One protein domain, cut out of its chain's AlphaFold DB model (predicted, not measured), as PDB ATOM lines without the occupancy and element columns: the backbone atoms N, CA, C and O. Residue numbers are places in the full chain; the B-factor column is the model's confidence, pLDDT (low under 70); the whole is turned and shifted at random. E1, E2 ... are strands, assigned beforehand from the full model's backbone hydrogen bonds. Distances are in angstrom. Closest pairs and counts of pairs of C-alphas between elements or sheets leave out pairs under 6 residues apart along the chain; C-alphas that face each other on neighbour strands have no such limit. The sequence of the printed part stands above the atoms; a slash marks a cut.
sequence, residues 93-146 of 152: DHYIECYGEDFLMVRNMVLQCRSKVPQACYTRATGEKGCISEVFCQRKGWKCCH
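What this domain is: This is residues 93 to 146 of the 152 residues of the protein "Wu:fj16a03" of Sinocyclocheilus grahami (UniProt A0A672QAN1). A small antiparallel sheet of three strands, E4 E3 E5, has the two-strand hairpin E1 and E2 packed on its E4 and E3 side, while E5 stays clear of that hairpin. The two sheets make a small sandwich, two sheets only partly face to face, and the link between E2 and E3 takes the backbone from one to the other. The printed part has 54 residues with no named helix and five named strands, E1 to E5 along the chain, both sheets antiparallel and the class all strand. It is compact, with a radius of gyration of the C-alphas of 10.7 A and spans of 26 by 26 by 15 A.

How they stand to each other: Start at E3, residues 119 to 124, the inner strand of the larger sheet. On one side of it is the edge strand E4, residues 129 to 133, antiparallel at 138 degrees, where N 120 and O 132 are 2.8 A apart, within hydrogen-bond range; E3 and E4 form a hairpin. On the other side is the edge strand E5, residues 142 to 145, antiparallel at 137 degrees, with N 123 and O 143 at 2.8 A. This sheet is only just strongly twisted, its C-alphas up to 4.2 A off its best plane. Now look at E1, residues 94 to 100, and E2, residues 109 to 115, an antiparallel hairpin at 154 degrees with N 111 and O 98 at 2.7 A. The parts of the two sheets that face each other are 9.0 A centre to centre, and their best planes are 25 degrees apart. The closest C-alphas of E1 and E4 are those of Gly 100 and Gly 130, 4.3 A apart; of E1 and E3, those of Cys 98 and Cys 121, 5.4 A. E5 is apart from E1, E2 and E4.

Where its parts are: Find C-alpha 119 at (32.014, 5.756, 44.500); from there E3 runs 15.6 A to C-alpha 124. E4, residues 129 to 133, covers 13.3 A, and E5, residues 142 to 145, covers 10.0 A, ending at C-alpha 145 at (24.022, 7.173, 39.750). E1 begins at C-alpha 94 at (37.697, 2.642, 41.992) and runs 17.8 A to Gly 100; E2, Met 109 to Ser 115, covers 18.6 A.

The domain as a whole: The two C-alphas farthest apart are those of Asp 93 and Thr 126, at 29.7 A. The printed part has no cut and no long link; E2 to E3 and E3 to E4 are tight. The mean pLDDT of the printed part is 87.9, and residue 103 alone is under 70.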
ATOM      1  N   ASP A  93      41.575   0.224  42.986       77.12
ATOM      2  CA  ASP A  93      41.261   1.651  42.948       77.12
ATOM      3  C   ASP A  93      40.018   1.846  42.074       77.12
ATOM      4  O   ASP A  93      40.035   1.581  40.872       77.12
ATOM      5  N   HIS A  94      38.926   2.293  42.686       84.00
ATOM      6  CA  HIS A  94      37.697   2.642  41.992       84.00
ATOM      7  C   HIS A  94      37.843   4.021  41.354       84.00
ATOM      8  O   HIS A  94      38.295   4.973  41.997       84.00
ATOM      9  N   TYR A  95      37.457   4.110  40.082       90.62
ATOM     10  CA  TYR A  95      37.514   5.324  39.280       90.62
ATOM     11  C   TYR A  95      36.145   5.620  38.672       90.62
ATOM     12  O   TYR A  95      35.562   4.747  38.031       90.62
ATOM     13  N   ILE A  96      35.661   6.849  38.849       93.38
ATOM     14  CA  ILE A  96      34.439   7.351  38.216       93.38
ATOM     15  C   ILE A  96      34.591   8.836  37.884       93.38
ATOM     16  O   ILE A  96      35.234   9.592  38.618       93.38
ATOM     17  N   GLU A  97      33.997   9.260  36.773       95.12
ATOM     18  CA  GLU A  97      33.921  10.670  36.392       95.12
ATOM     19  C   GLU A  97      32.532  11.232  36.684       95.12
ATOM     20  O   GLU A  97      31.543  10.649  36.257       95.12
ATOM     21  N   CYS A  98      32.439  12.383  37.350       94.38
ATOM     22  CA  CYS A  98      31.157  13.014  37.690       94.38
ATOM     23  C   CYS A  98      31.198  14.518  37.436       94.38
ATOM     24  O   CYS A  98      32.255  15.131  37.515       94.38
ATOM     25  N   TYR A  99      30.051  15.144  37.193       94.25
ATOM     26  CA  TYR A  99      29.947  16.600  37.233       94.25
ATOM     27  C   TYR A  99      29.935  17.098  38.678       94.25
ATOM     28  O   TYR A  99      29.347  16.462  39.555       94.25
ATOM     29  N   GLY A 100      30.552  18.246  38.928       91.62
ATOM     30  CA  GLY A 100      30.547  18.866  40.244       91.62
ATOM     31  C   GLY A 100      31.087  20.285  40.258       91.62
ATOM     32  O   GLY A 100      31.216  20.934  39.216       91.62
ATOM     33  N   GLU A 101      31.356  20.754  41.468       85.69
ATOM     34  CA  GLU A 101      32.032  22.019  41.732       85.69
ATOM     35  C   GLU A 101      33.495  21.731  42.099       85.69
ATOM     36  O   GLU A 101      33.762  20.907  42.975       85.69
ATOM     37  N   ASP A 102      34.445  22.368  41.408       74.88
ATOM     38  CA  ASP A 102      35.873  22.298  41.760       74.88
ATOM     39  C   ASP A 102      36.233  23.344  42.840       74.88
ATOM     40  O   ASP A 102      35.415  24.199  43.187       74.88
ATOM     41  N   PHE A 103      37.466  23.332  43.359       68.62
ATOM     42  CA  PHE A 103      37.948  24.231  44.424       68.62
ATOM     43  C   PHE A 103      37.775  25.732  44.119       68.62
ATOM     44  O   PHE A 103      37.721  26.543  45.040       68.62
ATOM     45  N   LEU A 104      37.672  26.109  42.839       77.31
ATOM     46  CA  LEU A 104      37.408  27.479  42.378       77.31
ATOM     47  C   LEU A 104      35.908  27.819  42.272       77.31
ATOM     48  O   LEU A 104      35.552  28.833  41.677       77.31
ATOM     49  N   MET A 105      35.025  26.976  42.818       74.88
ATOM     50  CA  MET A 105      33.560  27.109  42.748       74.88
ATOM     51  C   MET A 105      33.009  27.134  41.313       74.88
ATOM     52  O   MET A 105      31.921  27.650  41.050       74.88
ATOM     53  N   VAL A 106      33.753  26.564  40.360       77.25
ATOM     54  CA  VAL A 106      33.302  26.428  38.973       77.25
ATOM     55  C   VAL A 106      32.339  25.253  38.893       77.25
ATOM     56  O   VAL A 106      32.718  24.109  39.142       77.25
ATOM     57  N   ARG A 107      31.085  25.548  38.547       80.50
ATOM     58  CA  ARG A 107      30.011  24.556  38.414       80.50
ATOM     59  C   ARG A 107      30.139  23.731  37.140       80.50
ATOM     60  O   ARG A 107      30.608  24.225  36.119       80.50
ATOM     61  N   ASN A 108      29.608  22.508  37.192       83.06
ATOM     62  CA  ASN A 108      29.543  21.562  36.072       83.06
ATOM     63  C   ASN A 108      30.919  21.186  35.495       83.06
ATOM     64  O   ASN A 108      31.039  20.871  34.311       83.06
ATOM     65  N   MET A 109      31.956  21.181  36.331       88.88
ATOM     66  CA  MET A 109      33.259  20.652  35.949       88.88
ATOM     67  C   MET A 109      33.265  19.125  36.055       88.88
ATOM     68  O   MET A 109      32.598  18.558  36.920       88.88
ATOM     69  N   VAL A 110      34.021  18.457  35.181       92.69
ATOM     70  CA  VAL A 110      34.232  17.006  35.259       92.69
ATOM     71  C   VAL A 110      35.268  16.708  36.343       92.69
ATOM     72  O   VAL A 110      36.444  17.038  36.200       92.69
ATOM     73  N   LEU A 111      34.821  16.069  37.417       91.12
ATOM     74  CA  LEU A 111      35.631  15.575  38.522       91.12
ATOM     75  C   LEU A 111      36.093  14.145  38.233       91.12
ATOM     76  O   LEU A 111      35.293  13.293  37.850       91.12
ATOM     77  N   GLN A 112      37.381  13.884  38.455       92.31
ATOM     78  CA  GLN A 112      37.995  12.561  38.335       92.31
ATOM     79  C   GLN A 112      38.144  11.933  39.720       92.31
ATOM     80  O   GLN A 112      39.101  12.209  40.447       92.31
ATOM     81  N   CYS A 113      37.193  11.093  40.105       89.75
ATOM     82  CA  CYS A 113      37.103  10.574  41.460       89.75
ATOM     83  C   CYS A 113      37.801   9.221  41.562       89.75
ATOM     84  O   CYS A 113      37.441   8.268  40.873       89.75
ATOM     85  N   ARG A 114      38.852   9.175  42.391       89.12
ATOM     86  CA  ARG A 114      39.657   7.981  42.676       89.12
ATOM     87  C   ARG A 114      39.586   7.656  44.154       89.12
ATOM     88  O   ARG A 114      39.906   8.502  44.988       89.12
ATOM     89  N   SER A 115      39.210   6.426  44.478       86.12
ATOM     90  CA  SER A 115      39.088   5.980  45.862       86.12
ATOM     91  C   SER A 115      39.322   4.481  45.997       86.12
ATOM     92  O   SER A 115      39.096   3.718  45.067       86.12
ATOM     93  N   LYS A 116      39.720   4.048  47.196       86.12
ATOM     94  CA  LYS A 116      39.800   2.626  47.566       86.12
ATOM     95  C   LYS A 116      38.431   1.986  47.796       86.12
ATOM     96  O   LYS A 116      38.339   0.771  47.902       86.12
ATOM     97  N   VAL A 117      37.380   2.795  47.913       88.06
ATOM     98  CA  VAL A 117      35.998   2.330  48.083       88.06
ATOM     99  C   VAL A 117      35.157   2.692  46.860       88.06
ATOM    100  O   VAL A 117      35.432   3.731  46.253       88.06
ATOM    101  N   PRO A 118      34.119   1.907  46.523       89.06
ATOM    102  CA  PRO A 118      33.181   2.242  45.458       89.06
ATOM    103  C   PRO A 118      32.578   3.637  45.644       89.06
ATOM    104  O   PRO A 118      32.151   4.015  46.747       89.06
ATOM    105  N   GLN A 119      32.566   4.406  44.556       92.06
ATOM    106  CA  GLN A 119      32.014   5.756  44.500       92.06
ATOM    107  C   GLN A 119      30.960   5.855  43.399       92.06
ATOM    108  O   GLN A 119      31.055   5.188  42.375       92.06
ATOM    109  N   ALA A 120      29.994   6.737  43.616       94.19
ATOM    110  CA  ALA A 120      28.932   7.085  42.691       94.19
ATOM    111  C   ALA A 120      28.869   8.607  42.519       94.19
ATOM    112  O   ALA A 120      29.303   9.375  43.390       94.19
ATOM    113  N   CYS A 121      28.292   9.047  41.407       94.81
ATOM    114  CA  CYS A 121      27.958  10.447  41.209       94.81
ATOM    115  C   CYS A 121      26.692  10.783  41.990       94.81
ATOM    116  O   CYS A 121      25.756   9.985  42.011       94.81
ATOM    117  N   TYR A 122      26.632  11.967  42.596       93.69
ATOM    118  CA  TYR A 122      25.436  12.437  43.289       93.69
ATOM    119  C   TYR A 122      24.945  13.790  42.771       93.69
ATOM    120  O   TYR A 122      25.679  14.578  42.164       93.69
ATOM    121  N   THR A 123      23.675  14.064  43.047       93.44
ATOM    122  CA  THR A 123      23.033  15.373  42.933       93.44
ATOM    123  C   THR A 123      22.142  15.590  44.149       93.44
ATOM    124  O   THR A 123      21.340  14.723  44.508       93.44
ATOM    125  N   ARG A 124      22.282  16.740  44.806       89.75
ATOM    126  CA  ARG A 124      21.423  17.154  45.922       89.75
ATOM    127  C   ARG A 124      20.267  18.010  45.421       89.75
ATOM    128  O   ARG A 124      20.356  18.642  44.373       89.75
ATOM    129  N   ALA A 125      19.214  18.109  46.228       86.75
ATOM    130  CA  ALA A 125      18.084  19.002  45.953       86.75
ATOM    131  C   ALA A 125      18.489  20.486  45.808       86.75
ATOM    132  O   ALA A 125      17.801  21.248  45.140       86.75
ATOM    133  N   THR A 126      19.617  20.891  46.402       86.38
ATOM    134  CA  THR A 126      20.190  22.243  46.289       86.38
ATOM    135  C   THR A 126      20.874  22.516  44.945       86.38
ATOM    136  O   THR A 126      21.268  23.650  44.694       86.38
ATOM    137  N   GLY A 127      21.052  21.496  44.097       87.31
ATOM    138  CA  GLY A 127      21.815  21.584  42.849       87.31
ATOM    139  C   GLY A 127      23.311  21.284  42.996       87.31
ATOM    140  O   GLY A 127      24.022  21.297  41.997       87.31
ATOM    141  N   GLU A 128      23.789  20.978  44.207       89.31
ATOM    142  CA  GLU A 128      25.164  20.518  44.435       89.31
ATOM    143  C   GLU A 128      25.377  19.135  43.807       89.31
ATOM    144  O   GLU A 128      24.539  18.235  43.947       89.31
ATOM    145  N   LYS A 129      26.510  18.971  43.129       92.88
ATOM    146  CA  LYS A 129      26.886  17.756  42.410       92.88
ATOM    147  C   LYS A 129      28.317  17.363  42.763       92.88
ATOM    148  O   LYS A 129      29.152  18.226  43.023       92.88
ATOM    149  N   GLY A 130      28.609  16.070  42.723       92.44
ATOM    150  CA  GLY A 130      29.971  15.580  42.891       92.44
ATOM    151  C   GLY A 130      30.036  14.067  43.024       92.44
ATOM    152  O   GLY A 130      29.154  13.352  42.548       92.44
ATOM    153  N   CYS A 131      31.079  13.593  43.700       92.25
ATOM    154  CA  CYS A 131      31.309  12.177  43.963       92.25
ATOM    155  C   CYS A 131      31.086  11.848  45.432       92.25
ATOM    156  O   CYS A 131      31.481  12.608  46.318       92.25
ATOM    157  N   ILE A 132      30.505  10.685  45.701       92.12
ATOM    158  CA  ILE A 132      30.359  10.175  47.058       92.12
ATOM    159  C   ILE A 132      30.537   8.660  47.100       92.12
ATOM    160  O   ILE A 132      30.331   7.978  46.105       92.12
ATOM    161  N   SER A 133      30.930   8.120  48.255       90.94
ATOM    162  CA  SER A 133      30.902   6.673  48.465       90.94
ATOM    163  C   SER A 133      29.474   6.131  48.376       90.94
ATOM    164  O   SER A 133      28.545   6.720  48.935       90.94
ATOM    165  N   GLU A 134      29.316   4.977  47.727       89.81
ATOM    166  CA  GLU A 134      28.012   4.339  47.501       89.81
ATOM    167  C   GLU A 134      27.222   4.092  48.793       89.81
ATOM    168  O   GLU A 134      25.999   4.211  48.812       89.81
ATOM    169  N   VAL A 135      27.914   3.845  49.909       87.00
ATOM    170  CA  VAL A 135      27.300   3.629  51.231       87.00
ATOM    171  C   VAL A 135      26.439   4.823  51.668       87.00
ATOM    172  O   VAL A 135      25.447   4.663  52.377       87.00
ATOM    173  N   PHE A 136      26.780   6.037  51.236       85.75
ATOM    174  CA  PHE A 136      26.049   7.248  51.607       85.75
ATOM    175  C   PHE A 136      24.913   7.604  50.646       85.75
ATOM    176  O   PHE A 136      24.106   8.473  50.979       85.75
ATOM    177  N   CYS A 137      24.790   6.922  49.505       85.94
ATOM    178  CA  CYS A 137      23.723   7.174  48.534       85.94
ATOM    179  C   CYS A 137      22.324   6.814  49.046       85.94
ATOM    180  O   CYS A 137      21.333   7.307  48.518       85.94
ATOM    181  N   GLN A 138      22.224   6.015  50.110       81.56
ATOM    182  CA  GLN A 138      20.949   5.682  50.756       81.56
ATOM    183  C   GLN A 138      20.379   6.829  51.616       81.56
ATOM    184  O   GLN A 138      19.269   6.732  52.140       81.56
ATOM    185  N   ARG A 139      21.129   7.925  51.805       81.88
ATOM    186  CA  ARG A 139      20.684   9.067  52.614       81.88
ATOM    187  C   ARG A 139      19.604   9.869  51.888       81.88
ATOM    188  O   ARG A 139      19.714  10.179  50.705       81.88
ATOM    189  N   LYS A 140      18.572  10.289  52.628       82.62
ATOM    190  CA  LYS A 140      17.506  11.153  52.094       82.62
ATOM    191  C   LYS A 140      18.084  12.466  51.549       82.62
ATOM    192  O   LYS A 140      18.935  13.085  52.185       82.62
ATOM    193  N   GLY A 141      17.589  12.897  50.389       84.56
ATOM    194  CA  GLY A 141      17.999  14.144  49.727       84.56
ATOM    195  C   GLY A 141      19.176  14.019  48.753       84.56
ATOM    196  O   GLY A 141      19.610  15.037  48.212       84.56
ATOM    197  N   TRP A 142      19.670  12.800  48.522       87.81
ATOM    198  CA  TRP A 142      20.730  12.484  47.568       87.81
ATOM    199  C   TRP A 142      20.143  11.667  46.419       87.81
ATOM    200  O   TRP A 142      19.467  10.667  46.649       87.81
ATOM    201  N   LYS A 143      20.399  12.085  45.180       92.56
ATOM    202  CA  LYS A 143      20.132  11.280  43.986       92.56
ATOM    203  C   LYS A 143      21.468  10.785  43.454       92.56
ATOM    204  O   LYS A 143      22.287  11.613  43.069       92.56
ATOM    205  N   CYS A 144      21.685   9.474  43.460       94.44
ATOM    206  CA  CYS A 144      22.936   8.877  43.002       94.44
ATOM    207  C   CYS A 144      22.785   8.110  41.688       94.44
ATOM    208  O   CYS A 144      21.702   7.617  41.372       94.44
ATOM    209  N   CYS A 145      23.887   7.993  40.950       93.94
ATOM    210  CA  CYS A 145      24.022   7.173  39.750       93.94
ATOM    211  C   CYS A 145      25.472   6.663  39.604       93.94
ATOM    212  O   CYS A 145      26.401   7.261  40.147       93.94
ATOM    213  N   HIS A 146      25.660   5.540  38.904       93.81
ATOM    214  CA  HIS A 146      26.914   4.759  38.922       93.81
ATOM    215  C   HIS A 146      27.687   4.787  37.594       93.81
ATOM    216  O   HIS A 146      28.695   4.104  37.443       93.81
TER     217      HIS A 146